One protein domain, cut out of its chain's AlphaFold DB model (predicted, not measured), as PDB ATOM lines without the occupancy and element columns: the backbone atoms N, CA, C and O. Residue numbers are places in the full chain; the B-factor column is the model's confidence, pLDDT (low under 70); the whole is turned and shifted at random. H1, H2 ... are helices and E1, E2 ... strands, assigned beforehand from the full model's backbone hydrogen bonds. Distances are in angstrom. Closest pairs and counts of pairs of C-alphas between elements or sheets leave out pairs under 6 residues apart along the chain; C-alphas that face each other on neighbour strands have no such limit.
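What this domain is: This is residues 335 to 435 of the 977 residues of an uncharacterized protein of Candidatus Jorgensenbacteria bacterium GW2011_GWC1_48_8 (UniProt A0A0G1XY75). One twisted antiparallel sheet curves into a trough, with residues 353 to 359, 375 to 379 and 428 to 433 over its hollow face and residues 335 to 346 trailing beyond its E1 edge. The printed part has 101 residues, with H1, then a meander, E1 E2 E3 E4, each strand the antiparallel neighbour of the one before. It is mostly strand, with 43 residues in named elements, under half; compact, radius of gyration of the C-alphas 13.3 A, spans 34 by 31 by 19 A.

How they stand to each other: H1, residues 360 to 363, is at the sheet's level, and is too short for an O i to N i+4 pair. Hairpins join E1, residues 366 to 373, and E2, residues 384 to 396 (N 368 to O 389, 2.9 A); E2 and E3, residues 401 to 409 (N 390 to O 406, 2.8 A); E3 and E4, residues 419 to 427 (N 405 to O 423, 2.9 A). E2 bends by 97 degrees at residue 393.

Where its parts are: H1 begins at C-alpha 360 (-4.184, -32.167, 8.551); E4, 27.0 A long, ends at C-alpha 427 (-2.208, -32.423, -7.641). H1 spans 5.6 A, E1 22.5 A, E2 27.6 A and E3 23.9 A.

The domain as a whole: The printed part has no cut. Residues 335 to 350, 380 to 383, 398 to 399 and 410 to 418 have pLDDT under 70.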
ATOM      1  N   ARG A 335       4.991 -25.215  18.432       54.75
ATOM      2  CA  ARG A 335       3.927 -26.215  18.623       54.75
ATOM      3  C   ARG A 335       2.694 -25.533  19.225       54.75
ATOM      4  O   ARG A 335       2.701 -25.210  20.415       54.75
ATOM      5  N   ARG A 336       1.639 -25.353  18.416       53.72
ATOM      6  CA  ARG A 336       0.354 -24.769  18.843       53.72
ATOM      7  C   ARG A 336      -0.080 -25.412  20.163       53.72
ATOM      8  O   ARG A 336      -0.056 -26.635  20.295       53.72
ATOM      9  N   ASN A 337      -0.490 -24.607  21.139       53.81
ATOM     10  CA  ASN A 337      -0.972 -25.126  22.418       53.81
ATOM     11  C   ASN A 337      -2.473 -25.447  22.304       53.81
ATOM     12  O   ASN A 337      -3.313 -24.732  22.836       53.81
ATOM     13  N   ILE A 338      -2.794 -26.481  21.512       56.72
ATOM     14  CA  ILE A 338      -4.173 -26.839  21.114       56.72
ATOM     15  C   ILE A 338      -4.993 -27.377  22.304       56.72
ATOM     16  O   ILE A 338      -6.216 -27.306  22.298       56.72
ATOM     17  N   THR A 339      -4.322 -27.870  23.350       54.66
ATOM     18  CA  THR A 339      -4.935 -28.357  24.591       54.66
ATOM     19  C   THR A 339      -4.230 -27.785  25.822       54.66
ATOM     20  O   THR A 339      -3.029 -27.503  25.797       54.66
ATOM     21  N   THR A 340      -4.987 -27.624  26.909       58.28
ATOM     22  CA  THR A 340      -4.485 -27.280  28.247       58.28
ATOM     23  C   THR A 340      -3.959 -28.491  29.020       58.28
ATOM     24  O   THR A 340      -3.288 -28.304  30.034       58.28
ATOM     25  N   ASP A 341      -4.233 -29.716  28.561       58.91
ATOM     26  CA  ASP A 341      -3.720 -30.938  29.180       58.91
ATOM     27  C   ASP A 341      -2.243 -31.152  28.816       58.91
ATOM     28  O   ASP A 341      -1.875 -31.180  27.641       58.91
ATOM     29  N   THR A 342      -1.401 -31.304  29.842       57.28
ATOM     30  CA  THR A 342       0.054 -31.485  29.717       57.28
ATOM     31  C   THR A 342       0.479 -32.925  29.428       57.28
ATOM     32  O   THR A 342       1.613 -33.134  29.006       57.28
ATOM     33  N   ALA A 343      -0.405 -33.917  29.596       56.56
ATOM     34  CA  ALA A 343      -0.091 -35.316  29.299       56.56
ATOM     35  C   ALA A 343       0.092 -35.559  27.788       56.56
ATOM     36  O   ALA A 343       0.994 -36.282  27.373       56.56
ATOM     37  N   TYR A 344      -0.703 -34.883  26.955       55.47
ATOM     38  CA  TYR A 344      -0.703 -35.014  25.489       55.47
ATOM     39  C   TYR A 344       0.368 -34.145  24.802       55.47
ATOM     40  O   TYR A 344       0.146 -33.584  23.731       55.47
ATOM     41  N   TRP A 345       1.526 -33.945  25.440       56.53
ATOM     42  CA  TRP A 345       2.560 -33.011  24.963       56.53
ATOM     43  C   TRP A 345       3.716 -33.674  24.188       56.53
ATOM     44  O   TRP A 345       4.682 -32.997  23.828       56.53
ATOM     45  N   THR A 346       3.604 -34.967  23.885       53.91
ATOM     46  CA  THR A 346       4.661 -35.821  23.323       53.91
ATOM     47  C   THR A 346       4.706 -35.847  21.788       53.91
ATOM     48  O   THR A 346       4.178 -36.754  21.154       53.91
ATOM     49  N   GLY A 347       5.427 -34.896  21.191       56.69
ATOM     50  CA  GLY A 347       6.028 -35.031  19.849       56.69
ATOM     51  C   GLY A 347       5.118 -34.923  18.613       56.69
ATOM     52  O   GLY A 347       5.612 -34.508  17.569       56.69
ATOM     53  N   SER A 348       3.828 -35.242  18.711       64.12
ATOM     54  CA  SER A 348       2.871 -35.195  17.598       64.12
ATOM     55  C   SER A 348       2.111 -33.861  17.492       64.12
ATOM     56  O   SER A 348       2.078 -33.045  18.419       64.12
ATOM     57  N   GLN A 349       1.505 -33.625  16.326       69.56
ATOM     58  CA  GLN A 349       0.579 -32.528  16.044       69.56
ATOM     59  C   GLN A 349      -0.863 -33.036  15.872       69.56
ATOM     60  O   GLN A 349      -1.101 -34.187  15.513       69.56
ATOM     61  N   GLY A 350      -1.834 -32.150  16.101       68.06
ATOM     62  CA  GLY A 350      -3.254 -32.506  16.164       68.06
ATOM     63  C   GLY A 350      -3.737 -32.791  17.589       68.06
ATOM     64  O   GLY A 350      -2.948 -32.977  18.512       68.06
ATOM     65  N   TRP A 351      -5.055 -32.709  17.773       72.00
ATOM     66  CA  TRP A 351      -5.775 -33.053  19.000       72.00
ATOM     67  C   TRP A 351      -7.264 -33.245  18.665       72.00
ATOM     68  O   TRP A 351      -7.904 -32.312  18.178       72.00
ATOM     69  N   GLY A 352      -7.832 -34.431  18.899       76.62
ATOM     70  CA  GLY A 352      -9.254 -34.697  18.631       76.62
ATOM     71  C   GLY A 352      -9.638 -34.753  17.141       76.62
ATOM     72  O   GLY A 352      -8.918 -35.334  16.327       76.62
ATOM     73  N   TYR A 353     -10.809 -34.206  16.791       84.19
ATOM     74  CA  TYR A 353     -11.418 -34.315  15.456       84.19
ATOM     75  C   TYR A 353     -10.801 -33.332  14.447       84.19
ATOM     76  O   TYR A 353     -10.879 -32.119  14.632       84.19
ATOM     77  N   MET A 354     -10.256 -33.859  13.346       81.00
ATOM     78  CA  MET A 354      -9.749 -33.112  12.186       81.00
ATOM     79  C   MET A 354     -10.108 -33.831  10.881       81.00
ATOM     80  O   MET A 354     -10.308 -35.045  10.859       81.00
ATOM     81  N   ASP A 355     -10.141 -33.068   9.792       85.06
ATOM     82  CA  ASP A 355     -10.222 -33.570   8.420       85.06
ATOM     83  C   ASP A 355      -8.812 -33.934   7.908       85.06
ATOM     84  O   ASP A 355      -7.927 -33.075   7.829       85.06
ATOM     85  N   MET A 356      -8.604 -35.205   7.544       83.56
ATOM     86  CA  MET A 356      -7.338 -35.717   7.001       83.56
ATOM     87  C   MET A 356      -7.057 -35.256   5.560       83.56
ATOM     88  O   MET A 356      -5.916 -35.353   5.107       83.56
ATOM     89  N   ASN A 357      -8.068 -34.785   4.825       82.19
ATOM     90  CA  ASN A 357      -7.961 -34.311   3.444       82.19
ATOM     91  C   ASN A 357      -7.663 -32.811   3.326       82.19
ATOM     92  O   ASN A 357      -7.092 -32.414   2.313       82.19
ATOM     93  N   SER A 358      -8.068 -31.993   4.307       79.00
ATOM     94  CA  SER A 358      -7.952 -30.523   4.237       79.00
ATOM     95  C   SER A 358      -7.186 -29.899   5.406       79.00
ATOM     96  O   SER A 358      -6.252 -29.138   5.179       79.00
ATOM     97  N   THR A 359      -7.520 -30.256   6.653       79.06
ATOM     98  CA  THR A 359      -6.971 -29.616   7.862       79.06
ATOM     99  C   THR A 359      -5.606 -30.181   8.248       79.06
ATOM    100  O   THR A 359      -4.684 -29.426   8.539       79.06
ATOM    101  N   LEU A 360      -5.454 -31.509   8.235       76.44
ATOM    102  CA  LEU A 360      -4.184 -32.167   8.551       76.44
ATOM    103  C   LEU A 360      -3.059 -31.837   7.536       76.44
ATOM    104  O   LEU A 360      -1.927 -31.620   7.972       76.44
ATOM    105  N   PRO A 361      -3.325 -31.712   6.218       78.56
ATOM    106  CA  PRO A 361      -2.356 -31.218   5.237       78.56
ATOM    107  C   PRO A 361      -1.722 -29.863   5.528       78.56
ATOM    108  O   PRO A 361      -0.539 -29.680   5.246       78.56
ATOM    109  N   GLU A 362      -2.465 -28.927   6.129       75.06
ATOM    110  CA  GLU A 362      -1.907 -27.621   6.499       75.06
ATOM    111  C   GLU A 362      -0.712 -27.751   7.447       75.06
ATOM    112  O   GLU A 362       0.117 -26.852   7.488       75.06
ATOM    113  N   TYR A 363      -0.606 -28.848   8.202       71.12
ATOM    114  CA  TYR A 363       0.440 -29.042   9.205       71.12
ATOM    115  C   TYR A 363       1.790 -29.492   8.602       71.12
ATOM    116  O   TYR A 363       2.781 -29.589   9.323       71.12
ATOM    117  N   GLY A 364       1.857 -29.726   7.284       75.44
ATOM    118  CA  GLY A 364       3.102 -30.012   6.566       75.44
ATOM    119  C   GLY A 364       3.716 -31.378   6.891       75.44
ATOM    120  O   GLY A 364       3.008 -32.345   7.171       75.44
ATOM    121  N   SER A 365       5.044 -31.485   6.809       79.88
ATOM    122  CA  SER A 365       5.777 -32.716   7.147       79.88
ATOM    123  C   SER A 365       5.877 -32.882   8.663       79.88
ATOM    124  O   SER A 365       6.557 -32.096   9.319       79.88
ATOM    125  N   THR A 366       5.182 -33.873   9.225       74.06
ATOM    126  CA  THR A 366       4.936 -33.954  10.670       74.06
ATOM    127  C   THR A 366       4.493 -35.341  11.144       74.06
ATOM    128  O   THR A 366       3.917 -36.110  10.378       74.06
ATOM    129  N   PHE A 367       4.694 -35.641  12.429       80.69
ATOM    130  CA  PHE A 367       4.010 -36.747  13.109       80.69
ATOM    131  C   PHE A 367       2.697 -36.242  13.712       80.69
ATOM    132  O   PHE A 367       2.655 -35.130  14.236       80.69
ATOM    133  N   PHE A 368       1.632 -37.042  13.688       79.06
ATOM    134  CA  PHE A 368       0.310 -36.617  14.155       79.06
ATOM    135  C   PHE A 368      -0.423 -37.656  15.008       79.06
ATOM    136  O   PHE A 368      -0.151 -38.849  14.918       79.06
ATOM    137  N   ASP A 369      -1.348 -37.177  15.842       80.00
ATOM    138  CA  ASP A 369      -2.211 -37.975  16.722       80.00
ATOM    139  C   ASP A 369      -3.618 -37.349  16.742       80.00
ATOM    140  O   ASP A 369      -3.787 -36.201  17.165       80.00
ATOM    141  N   ILE A 370      -4.615 -38.056  16.193       79.56
ATOM    142  CA  ILE A 370      -5.976 -37.532  15.992       79.56
ATOM    143  C   ILE A 370      -7.050 -38.582  16.326       79.56
ATOM    144  O   ILE A 370      -6.898 -39.753  15.982       79.56
ATOM    145  N   TRP A 371      -8.173 -38.178  16.938       82.44
ATOM    146  CA  TRP A 371      -9.276 -39.092  17.281       82.44
ATOM    147  C   TRP A 371     -10.676 -38.471  17.168       82.44
ATOM    148  O   TRP A 371     -10.907 -37.325  17.554       82.44
ATOM    149  N   GLY A 372     -11.656 -39.230  16.677       78.44
ATOM    150  CA  GLY A 372     -13.038 -38.751  16.574       78.44
ATOM    151  C   GLY A 372     -13.950 -39.597  15.689       78.44
ATOM    152  O   GLY A 372     -13.504 -40.511  14.999       78.44
ATOM    153  N   THR A 373     -15.247 -39.276  15.709       80.81
ATOM    154  CA  THR A 373     -16.286 -39.988  14.947       80.81
ATOM    155  C   THR A 373     -16.479 -39.394  13.555       80.81
ATOM    156  O   THR A 373     -16.858 -38.234  13.439       80.81
ATOM    157  N   GLY A 374     -16.292 -40.197  12.503       73.81
ATOM    158  CA  GLY A 374     -16.637 -39.826  11.124       73.81
ATOM    159  C   GLY A 374     -15.713 -38.780  10.493       73.81
ATOM    160  O   GLY A 374     -16.161 -37.991   9.667       73.81
ATOM    161  N   MET A 375     -14.437 -38.760  10.893       81.38
ATOM    162  CA  MET A 375     -13.419 -37.828  10.390       81.38
ATOM    163  C   MET A 375     -13.341 -37.843   8.851       81.38
ATOM    164  O   MET A 375     -13.107 -38.911   8.275       81.38
ATOM    165  N   PRO A 376     -13.492 -36.704   8.151       81.62
ATOM    166  CA  PRO A 376     -13.369 -36.681   6.702       81.62
ATOM    167  C   PRO A 376     -11.963 -37.113   6.266       81.62
ATOM    168  O   PRO A 376     -10.961 -36.779   6.901       81.62
ATOM    169  N   GLY A 377     -11.898 -37.910   5.201       79.19
ATOM    170  CA  GLY A 377     -10.635 -38.419   4.667       79.19
ATOM    171  C   GLY A 377      -9.990 -39.579   5.427       79.19
ATOM    172  O   GLY A 377      -8.898 -39.973   5.035       79.19
ATOM    173  N   ASN A 378     -10.615 -40.139   6.469       79.12
ATOM    174  CA  ASN A 378     -10.064 -41.294   7.193       79.12
ATOM    175  C   ASN A 378     -10.290 -42.639   6.450       79.12
ATOM    176  O   ASN A 378     -11.279 -42.759   5.722       79.12
ATOM    177  N   PRO A 379      -9.427 -43.662   6.641       74.81
ATOM    178  CA  PRO A 379      -9.478 -44.934   5.903       74.81
ATOM    179  C   PRO A 379     -10.671 -45.859   6.214       74.81
ATOM    180  O   PRO A 379     -10.891 -46.812   5.473       74.81
ATOM    181  N   PHE A 380     -11.446 -45.615   7.279       66.88
ATOM    182  CA  PHE A 380     -12.581 -46.460   7.698       66.88
ATOM    183  C   PHE A 380     -13.961 -45.805   7.519       66.88
ATOM    184  O   PHE A 380     -14.987 -46.457   7.717       66.88
ATOM    185  N   GLY A 381     -14.021 -44.520   7.160       64.06
ATOM    186  CA  GLY A 381     -15.283 -43.801   6.979       64.06
ATOM    187  C   GLY A 381     -16.032 -43.528   8.292       64.06
ATOM    188  O   GLY A 381     -15.520 -42.854   9.187       64.06
ATOM    189  N   ALA A 382     -17.288 -43.969   8.388       58.56
ATOM    190  CA  ALA A 382     -18.224 -43.549   9.433       58.56
ATOM    191  C   ALA A 382     -18.111 -44.371  10.738       58.56
ATOM    192  O   ALA A 382     -18.941 -45.232  11.020       58.56
ATOM    193  N   GLY A 383     -17.115 -44.056  11.570       67.94
ATOM    194  CA  GLY A 383     -16.961 -44.608  12.923       67.94
ATOM    195  C   GLY A 383     -16.068 -43.737  13.810       67.94
ATOM    196  O   GLY A 383     -15.455 -42.793  13.314       67.94
ATOM    197  N   TYR A 384     -15.997 -44.024  15.115       74.56
ATOM    198  CA  TYR A 384     -14.964 -43.442  15.986       74.56
ATOM    199  C   TYR A 384     -13.636 -44.153  15.730       74.56
ATOM    200  O   TYR A 384     -13.590 -45.380  15.739       74.56
ATOM    201  N   SER A 385     -12.575 -43.395  15.475       75.12
ATOM    202  CA  SER A 385     -11.230 -43.917  15.198       75.12
ATOM    203  C   SER A 385     -10.169 -43.078  15.911       75.12
ATOM    204  O   SER A 385     -10.415 -41.907  16.208       75.12
ATOM    205  N   HIS A 386      -8.999 -43.667  16.169       81.38
ATOM    206  CA  HIS A 386      -7.831 -43.002  16.756       81.38
ATOM    207  C   HIS A 386      -6.590 -43.364  15.932       81.38
ATOM    208  O   HIS A 386      -6.190 -44.524  15.880       81.38
ATOM    209  N   PHE A 387      -6.007 -42.371  15.265       79.56
ATOM    210  CA  PHE A 387      -4.883 -42.548  14.353       79.56
ATOM    211  C   PHE A 387      -3.637 -41.849  14.882       79.56
ATOM    212  O   PHE A 387      -3.662 -40.645  15.146       79.56
ATOM    213  N   GLN A 388      -2.534 -42.587  14.935       82.31
ATOM    214  CA  GLN A 388      -1.189 -42.038  15.100       82.31
ATOM    215  C   GLN A 388      -0.452 -42.190  13.767       82.31
ATOM    216  O   GLN A 388      -0.571 -43.229  13.123       82.31
ATOM    217  N   GLY A 389       0.264 -41.175  13.292       82.62
ATOM    218  CA  GLY A 389       0.760 -41.187  11.914       82.62
ATOM    219  C   GLY A 389       1.942 -40.278  11.617       82.62
ATOM    220  O   GLY A 389       2.399 -39.505  12.455       82.62
ATOM    221  N   LEU A 390       2.424 -40.393  10.382       85.88
ATOM    222  CA  LEU A 390       3.456 -39.571   9.760       85.88
ATOM    223  C   LEU A 390       2.904 -39.010   8.448       85.88
ATOM    224  O   LEU A 390       2.389 -39.744   7.608       85.88
ATOM    225  N   GLN A 391       3.041 -37.707   8.254       85.25
ATOM    226  CA  GLN A 391       2.770 -37.008   7.007       85.25
ATOM    227  C   GLN A 391       4.094 -36.474   6.456       85.25
ATOM    228  O   GLN A 391       4.879 -35.885   7.197       85.25
ATOM    229  N   ALA A 392       4.346 -36.664   5.164       83.12
ATOM    230  CA  ALA A 392       5.539 -36.181   4.478       83.12
ATOM    231  C   ALA A 392       5.122 -35.365   3.248       83.12
ATOM    232  O   ALA A 392       4.704 -35.913   2.230       83.12
ATOM    233  N   TYR A 393       5.221 -34.042   3.349       75.06
ATOM    234  CA  TYR A 393       4.861 -33.100   2.296       75.06
ATOM    235  C   TYR A 393       6.094 -32.504   1.613       75.06
ATOM    236  O   TYR A 393       7.008 -31.997   2.261       75.06
ATOM    237  N   HIS A 394       6.070 -32.512   0.282       75.81
ATOM    238  CA  HIS A 394       6.989 -31.764  -0.574       75.81
ATOM    239  C   HIS A 394       6.407 -30.380  -0.916       75.81
ATOM    240  O   HIS A 394       7.134 -29.391  -0.929       75.81
ATOM    241  N   TYR A 395       5.093 -30.289  -1.152       74.00
ATOM    242  CA  TYR A 395       4.404 -29.031  -1.457       74.00
ATOM    243  C   TYR A 395       2.925 -29.073  -1.050       74.00
ATOM    244  O   TYR A 395       2.248 -30.067  -1.312       74.00
ATOM    245  N   TRP A 396       2.406 -27.983  -0.480       74.19
ATOM    246  CA  TRP A 396       0.980 -27.768  -0.205       74.19
ATOM    247  C   TRP A 396       0.638 -26.283  -0.361       74.19
ATOM    248  O   TRP A 396       1.441 -25.426   0.008       74.19
ATOM    249  N   ASN A 397      -0.546 -25.968  -0.894       70.31
ATOM    250  CA  ASN A 397      -1.030 -24.584  -1.031       70.31
ATOM    251  C   ASN A 397      -2.508 -24.381  -0.634       70.31
ATOM    252  O   ASN A 397      -3.103 -23.367  -0.991       70.31
ATOM    253  N   GLY A 398      -3.109 -25.349   0.067       68.12
ATOM    254  CA  GLY A 398      -4.531 -25.361   0.436       68.12
ATOM    255  C   GLY A 398      -5.463 -26.011  -0.596       68.12
ATOM    256  O   GLY A 398      -6.524 -26.497  -0.217       68.12
ATOM    257  N   THR A 399      -5.059 -26.085  -1.870       67.75
ATOM    258  CA  THR A 399      -5.871 -26.661  -2.966       67.75
ATOM    259  C   THR A 399      -5.156 -27.797  -3.707       67.75
ATOM    260  O   THR A 399      -5.795 -28.706  -4.228       67.75
ATOM    261  N   THR A 400      -3.824 -27.756  -3.754       71.69
ATOM    262  CA  THR A 400      -2.961 -28.656  -4.526       71.69
ATOM    263  C   THR A 400      -1.806 -29.135  -3.648       71.69
ATOM    264  O   THR A 400      -1.180 -28.330  -2.953       71.69
ATOM    265  N   GLY A 401      -1.492 -30.431  -3.701       77.19
ATOM    266  CA  GLY A 401      -0.452 -31.052  -2.885       77.19
ATOM    267  C   GLY A 401       0.465 -32.021  -3.628       77.19
ATOM    268  O   GLY A 401       0.078 -32.630  -4.621       77.19
ATOM    269  N   HIS A 402       1.673 -32.196  -3.093       87.94
ATOM    270  CA  HIS A 402       2.601 -33.273  -3.433       87.94
ATOM    271  C   HIS A 402       3.188 -33.840  -2.135       87.94
ATOM    272  O   HIS A 402       3.877 -33.118  -1.411       87.94
ATOM    273  N   GLY A 403       2.906 -35.104  -1.818       87.38
ATOM    274  CA  GLY A 403       3.304 -35.713  -0.546       87.38
ATOM    275  C   GLY A 403       2.623 -37.052  -0.257       87.38
ATOM    276  O   GLY A 403       2.006 -37.650  -1.139       87.38
ATOM    277  N   SER A 404       2.725 -37.512   0.987       87.81
ATOM    278  CA  SER A 404       2.095 -38.736   1.483       87.81
ATOM    279  C   SER A 404       1.653 -38.638   2.947       87.81
ATOM    280  O   SER A 404       2.139 -37.811   3.721       87.81
ATOM    281  N   GLN A 405       0.717 -39.508   3.322       88.00
ATOM    282  CA  GLN A 405       0.317 -39.795   4.700       88.00
ATOM    283  C   GLN A 405       0.492 -41.295   4.963       88.00
ATOM    284  O   GLN A 405       0.218 -42.122   4.093       88.00
ATOM    285  N   LEU A 406       0.908 -41.631   6.179       87.88
ATOM    286  CA  LEU A 406       1.012 -42.975   6.731       87.88
ATOM    287  C   LEU A 406       0.356 -42.965   8.116       87.88
ATOM    288  O   LEU A 406       0.716 -42.139   8.952       87.88
ATOM    289  N   VAL A 407      -0.590 -43.865   8.373       83.12
ATOM    290  CA  VAL A 407      -1.296 -43.979   9.657       83.12
ATOM    291  C   VAL A 407      -1.224 -45.382  10.227       83.12
ATOM    292  O   VAL A 407      -1.284 -46.375   9.502       83.12
ATOM    293  N   PHE A 408      -1.162 -45.424  11.549       78.75
ATOM    294  CA  PHE A 408      -1.318 -46.586  12.397       78.75
ATOM    295  C   PHE A 408      -2.629 -46.416  13.181       78.75
ATOM    296  O   PHE A 408      -2.829 -45.417  13.874       78.75
ATOM    297  N   ASP A 409      -3.528 -47.386  13.042       71.50
ATOM    298  CA  ASP A 409      -4.745 -47.528  13.847       71.50
ATOM    299  C   ASP A 409      -4.410 -48.421  15.044       71.50
ATOM    300  O   ASP A 409      -4.062 -49.596  14.868       71.50
ATOM    301  N   ASN A 410      -4.480 -47.865  16.255       56.91
ATOM    302  CA  ASN A 410      -4.421 -48.658  17.476       56.91
ATOM    303  C   ASN A 410      -5.846 -49.091  17.822       56.91
ATOM    304  O   ASN A 410      -6.705 -48.240  18.041       56.91
ATOM    305  N   ALA A 411      -6.091 -50.402  17.873       56.00
ATOM    306  CA  ALA A 411      -7.425 -51.002  17.895       56.00
ATOM    307  C   ALA A 411      -8.191 -50.745  19.215       56.00
ATOM    308  O   ALA A 411      -8.362 -51.627  20.054       56.00
ATOM    309  N   GLY A 412      -8.643 -49.502  19.396       52.47
ATOM    310  CA  GLY A 412      -9.000 -48.914  20.688       52.47
ATOM    311  C   GLY A 412     -10.492 -48.734  20.967       52.47
ATOM    312  O   GLY A 412     -10.825 -48.239  22.036       52.47
ATOM    313  N   TYR A 413     -11.390 -49.130  20.055       51.25
ATOM    314  CA  TYR A 413     -12.835 -49.262  20.321       51.25
ATOM    315  C   TYR A 413     -13.488 -50.329  19.414       51.25
ATOM    316  O   TYR A 413     -14.313 -50.033  18.554       51.25
ATOM    317  N   GLY A 414     -13.121 -51.602  19.613       52.25
ATOM    318  CA  GLY A 414     -13.837 -52.761  19.044       52.25
ATOM    319  C   GLY A 414     -13.128 -53.538  17.926       52.25
ATOM    320  O   GLY A 414     -13.643 -54.566  17.493       52.25
ATOM    321  N   GLY A 415     -11.947 -53.099  17.481       54.00
ATOM    322  CA  GLY A 415     -11.019 -53.940  16.714       54.00
ATOM    323  C   GLY A 415     -10.137 -54.792  17.637       54.00
ATOM    324  O   GLY A 415      -9.987 -54.469  18.811       54.00
ATOM    325  N   THR A 416      -9.527 -55.857  17.112       52.25
ATOM    326  CA  THR A 416      -8.659 -56.774  17.885       52.25
ATOM    327  C   THR A 416      -7.173 -56.722  17.521       52.25
ATOM    328  O   THR A 416      -6.380 -57.391  18.181       52.25
ATOM    329  N   ALA A 417      -6.766 -55.963  16.497       58.53
ATOM    330  CA  ALA A 417      -5.374 -55.920  16.042       58.53
ATOM    331  C   ALA A 417      -5.017 -54.593  15.335       58.53
ATOM    332  O   ALA A 417      -5.881 -54.035  14.651       58.53
ATOM    333  N   PRO A 418      -3.774 -54.085  15.477       60.44
ATOM    334  CA  PRO A 418      -3.347 -52.811  14.897       60.44
ATOM    335  C   PRO A 418      -3.199 -52.886  13.374       60.44
ATOM    336  O   PRO A 418      -2.760 -53.904  12.832       60.44
ATOM    337  N   ARG A 419      -3.526 -51.795  12.678       71.06
ATOM    338  CA  ARG A 419      -3.521 -51.722  11.203       71.06
ATOM    339  C   ARG A 419      -2.688 -50.545  10.713       71.06
ATOM    340  O   ARG A 419      -2.504 -49.572  11.438       71.06
ATOM    341  N   MET A 420      -2.215 -50.623   9.473       77.19
ATOM    342  CA  MET A 420      -1.319 -49.636   8.872       77.19
ATOM    343  C   MET A 420      -1.813 -49.269   7.467       77.19
ATOM    344  O   MET A 420      -2.085 -50.161   6.668       77.19
ATOM    345  N   TYR A 421      -1.936 -47.976   7.162       79.44
ATOM    346  CA  TYR A 421      -2.401 -47.479   5.859       79.44
ATOM    347  C   TYR A 421      -1.524 -46.339   5.358       79.44
ATOM    348  O   TYR A 421      -1.156 -45.461   6.132       79.44
ATOM    349  N   MET A 422      -1.243 -46.317   4.058       85.44
ATOM    350  CA  MET A 422      -0.563 -45.217   3.378       85.44
ATOM    351  C   MET A 422      -1.423 -44.636   2.250       85.44
ATOM    352  O   MET A 422      -2.270 -45.322   1.683       85.44
ATOM    353  N   ARG A 423      -1.181 -43.376   1.892       84.81
ATOM    354  CA  ARG A 423      -1.658 -42.772   0.640       84.81
ATOM    355  C   ARG A 423      -0.744 -41.643   0.185       84.81
ATOM    356  O   ARG A 423      -0.023 -41.058   0.993       84.81
ATOM    357  N   SER A 424      -0.817 -41.301  -1.093       86.44
ATOM    358  CA  SER A 424      -0.130 -40.156  -1.689       86.44
ATOM    359  C   SER A 424      -1.115 -39.070  -2.134       86.44
ATOM    360  O   SER A 424      -2.316 -39.301  -2.289       86.44
ATOM    361  N   ILE A 425      -0.592 -37.867  -2.341       84.25
ATOM    362  CA  ILE A 425      -1.259 -36.766  -3.034       84.25
ATOM    363  C   ILE A 425      -0.333 -36.248  -4.131       84.25
ATOM    364  O   ILE A 425       0.867 -36.067  -3.909       84.25
ATOM    365  N   TRP A 426      -0.896 -36.023  -5.316       81.94
ATOM    366  CA  TRP A 426      -0.192 -35.454  -6.461       81.94
ATOM    367  C   TRP A 426      -1.169 -34.629  -7.305       81.94
ATOM    368  O   TRP A 426      -1.892 -35.154  -8.149       81.94
ATOM    369  N   GLY A 427      -1.219 -33.322  -7.054       82.19
ATOM    370  CA  GLY A 427      -2.208 -32.423  -7.641       82.19
ATOM    371  C   GLY A 427      -3.358 -32.094  -6.683       82.19
ATOM    372  O   GLY A 427      -3.157 -31.955  -5.479       82.19
ATOM    373  N   GLY A 428      -4.559 -31.895  -7.231       73.31
ATOM    374  CA  GLY A 428      -5.713 -31.306  -6.531       73.31
ATOM    375  C   GLY A 428      -6.553 -32.251  -5.661       73.31
ATOM    376  O   GLY A 428      -7.713 -31.947  -5.401       73.31
ATOM    377  N   GLY A 429      -6.030 -33.413  -5.264       80.19
ATOM    378  CA  GLY A 429      -6.783 -34.385  -4.469       80.19
ATOM    379  C   GLY A 429      -5.929 -35.545  -3.962       80.19
ATOM    380  O   GLY A 429      -4.993 -35.980  -4.632       80.19
ATOM    381  N   TRP A 430      -6.260 -36.034  -2.766       82.69
ATOM    382  CA  TRP A 430      -5.653 -37.226  -2.175       82.69
ATOM    383  C   TRP A 430      -6.045 -38.495  -2.936       82.69
ATOM    384  O   TRP A 430      -7.206 -38.658  -3.310       82.69
ATOM    385  N   GLY A 431      -5.093 -39.417  -3.096       77.88
ATOM    386  CA  GLY A 431      -5.377 -40.784  -3.523       77.88
ATOM    387  C   GLY A 431      -6.133 -41.589  -2.458       77.88
ATOM    388  O   GLY A 431      -6.258 -41.174  -1.298       77.88
ATOM    389  N   GLY A 432      -6.624 -42.763  -2.861       81.12
ATOM    390  CA  GLY A 432      -7.224 -43.740  -1.949       81.12
ATOM    391  C   GLY A 432      -6.227 -44.257  -0.906       81.12
ATOM    392  O   GLY A 432      -5.010 -44.179  -1.089       81.12
ATOM    393  N   TRP A 433      -6.743 -44.783   0.206       80.56
ATOM    394  CA  TRP A 433      -5.916 -45.391   1.251       80.56
ATOM    395  C   TRP A 433      -5.543 -46.830   0.894       80.56
ATOM    396  O   TRP A 433      -6.392 -47.718   0.883       80.56
ATOM    397  N   VAL A 434      -4.251 -47.072   0.681       74.38
ATOM    398  CA  VAL A 434      -3.679 -48.404   0.483       74.38
ATOM    399  C   VAL A 434      -3.230 -48.943   1.838       74.38
ATOM    400  O   VAL A 434      -2.326 -48.400   2.475       74.38
ATOM    401  N   GLY A 435      -3.880 -50.003   2.315       71.44
ATOM    402  CA  GLY A 435      -3.500 -50.654   3.568       71.44
ATOM    403  C   GLY A 435      -2.360 -51.655   3.397       71.44
ATOM    404  O   GLY A 435      -2.273 -52.346   2.385       71.44
TER     405      GLY A 435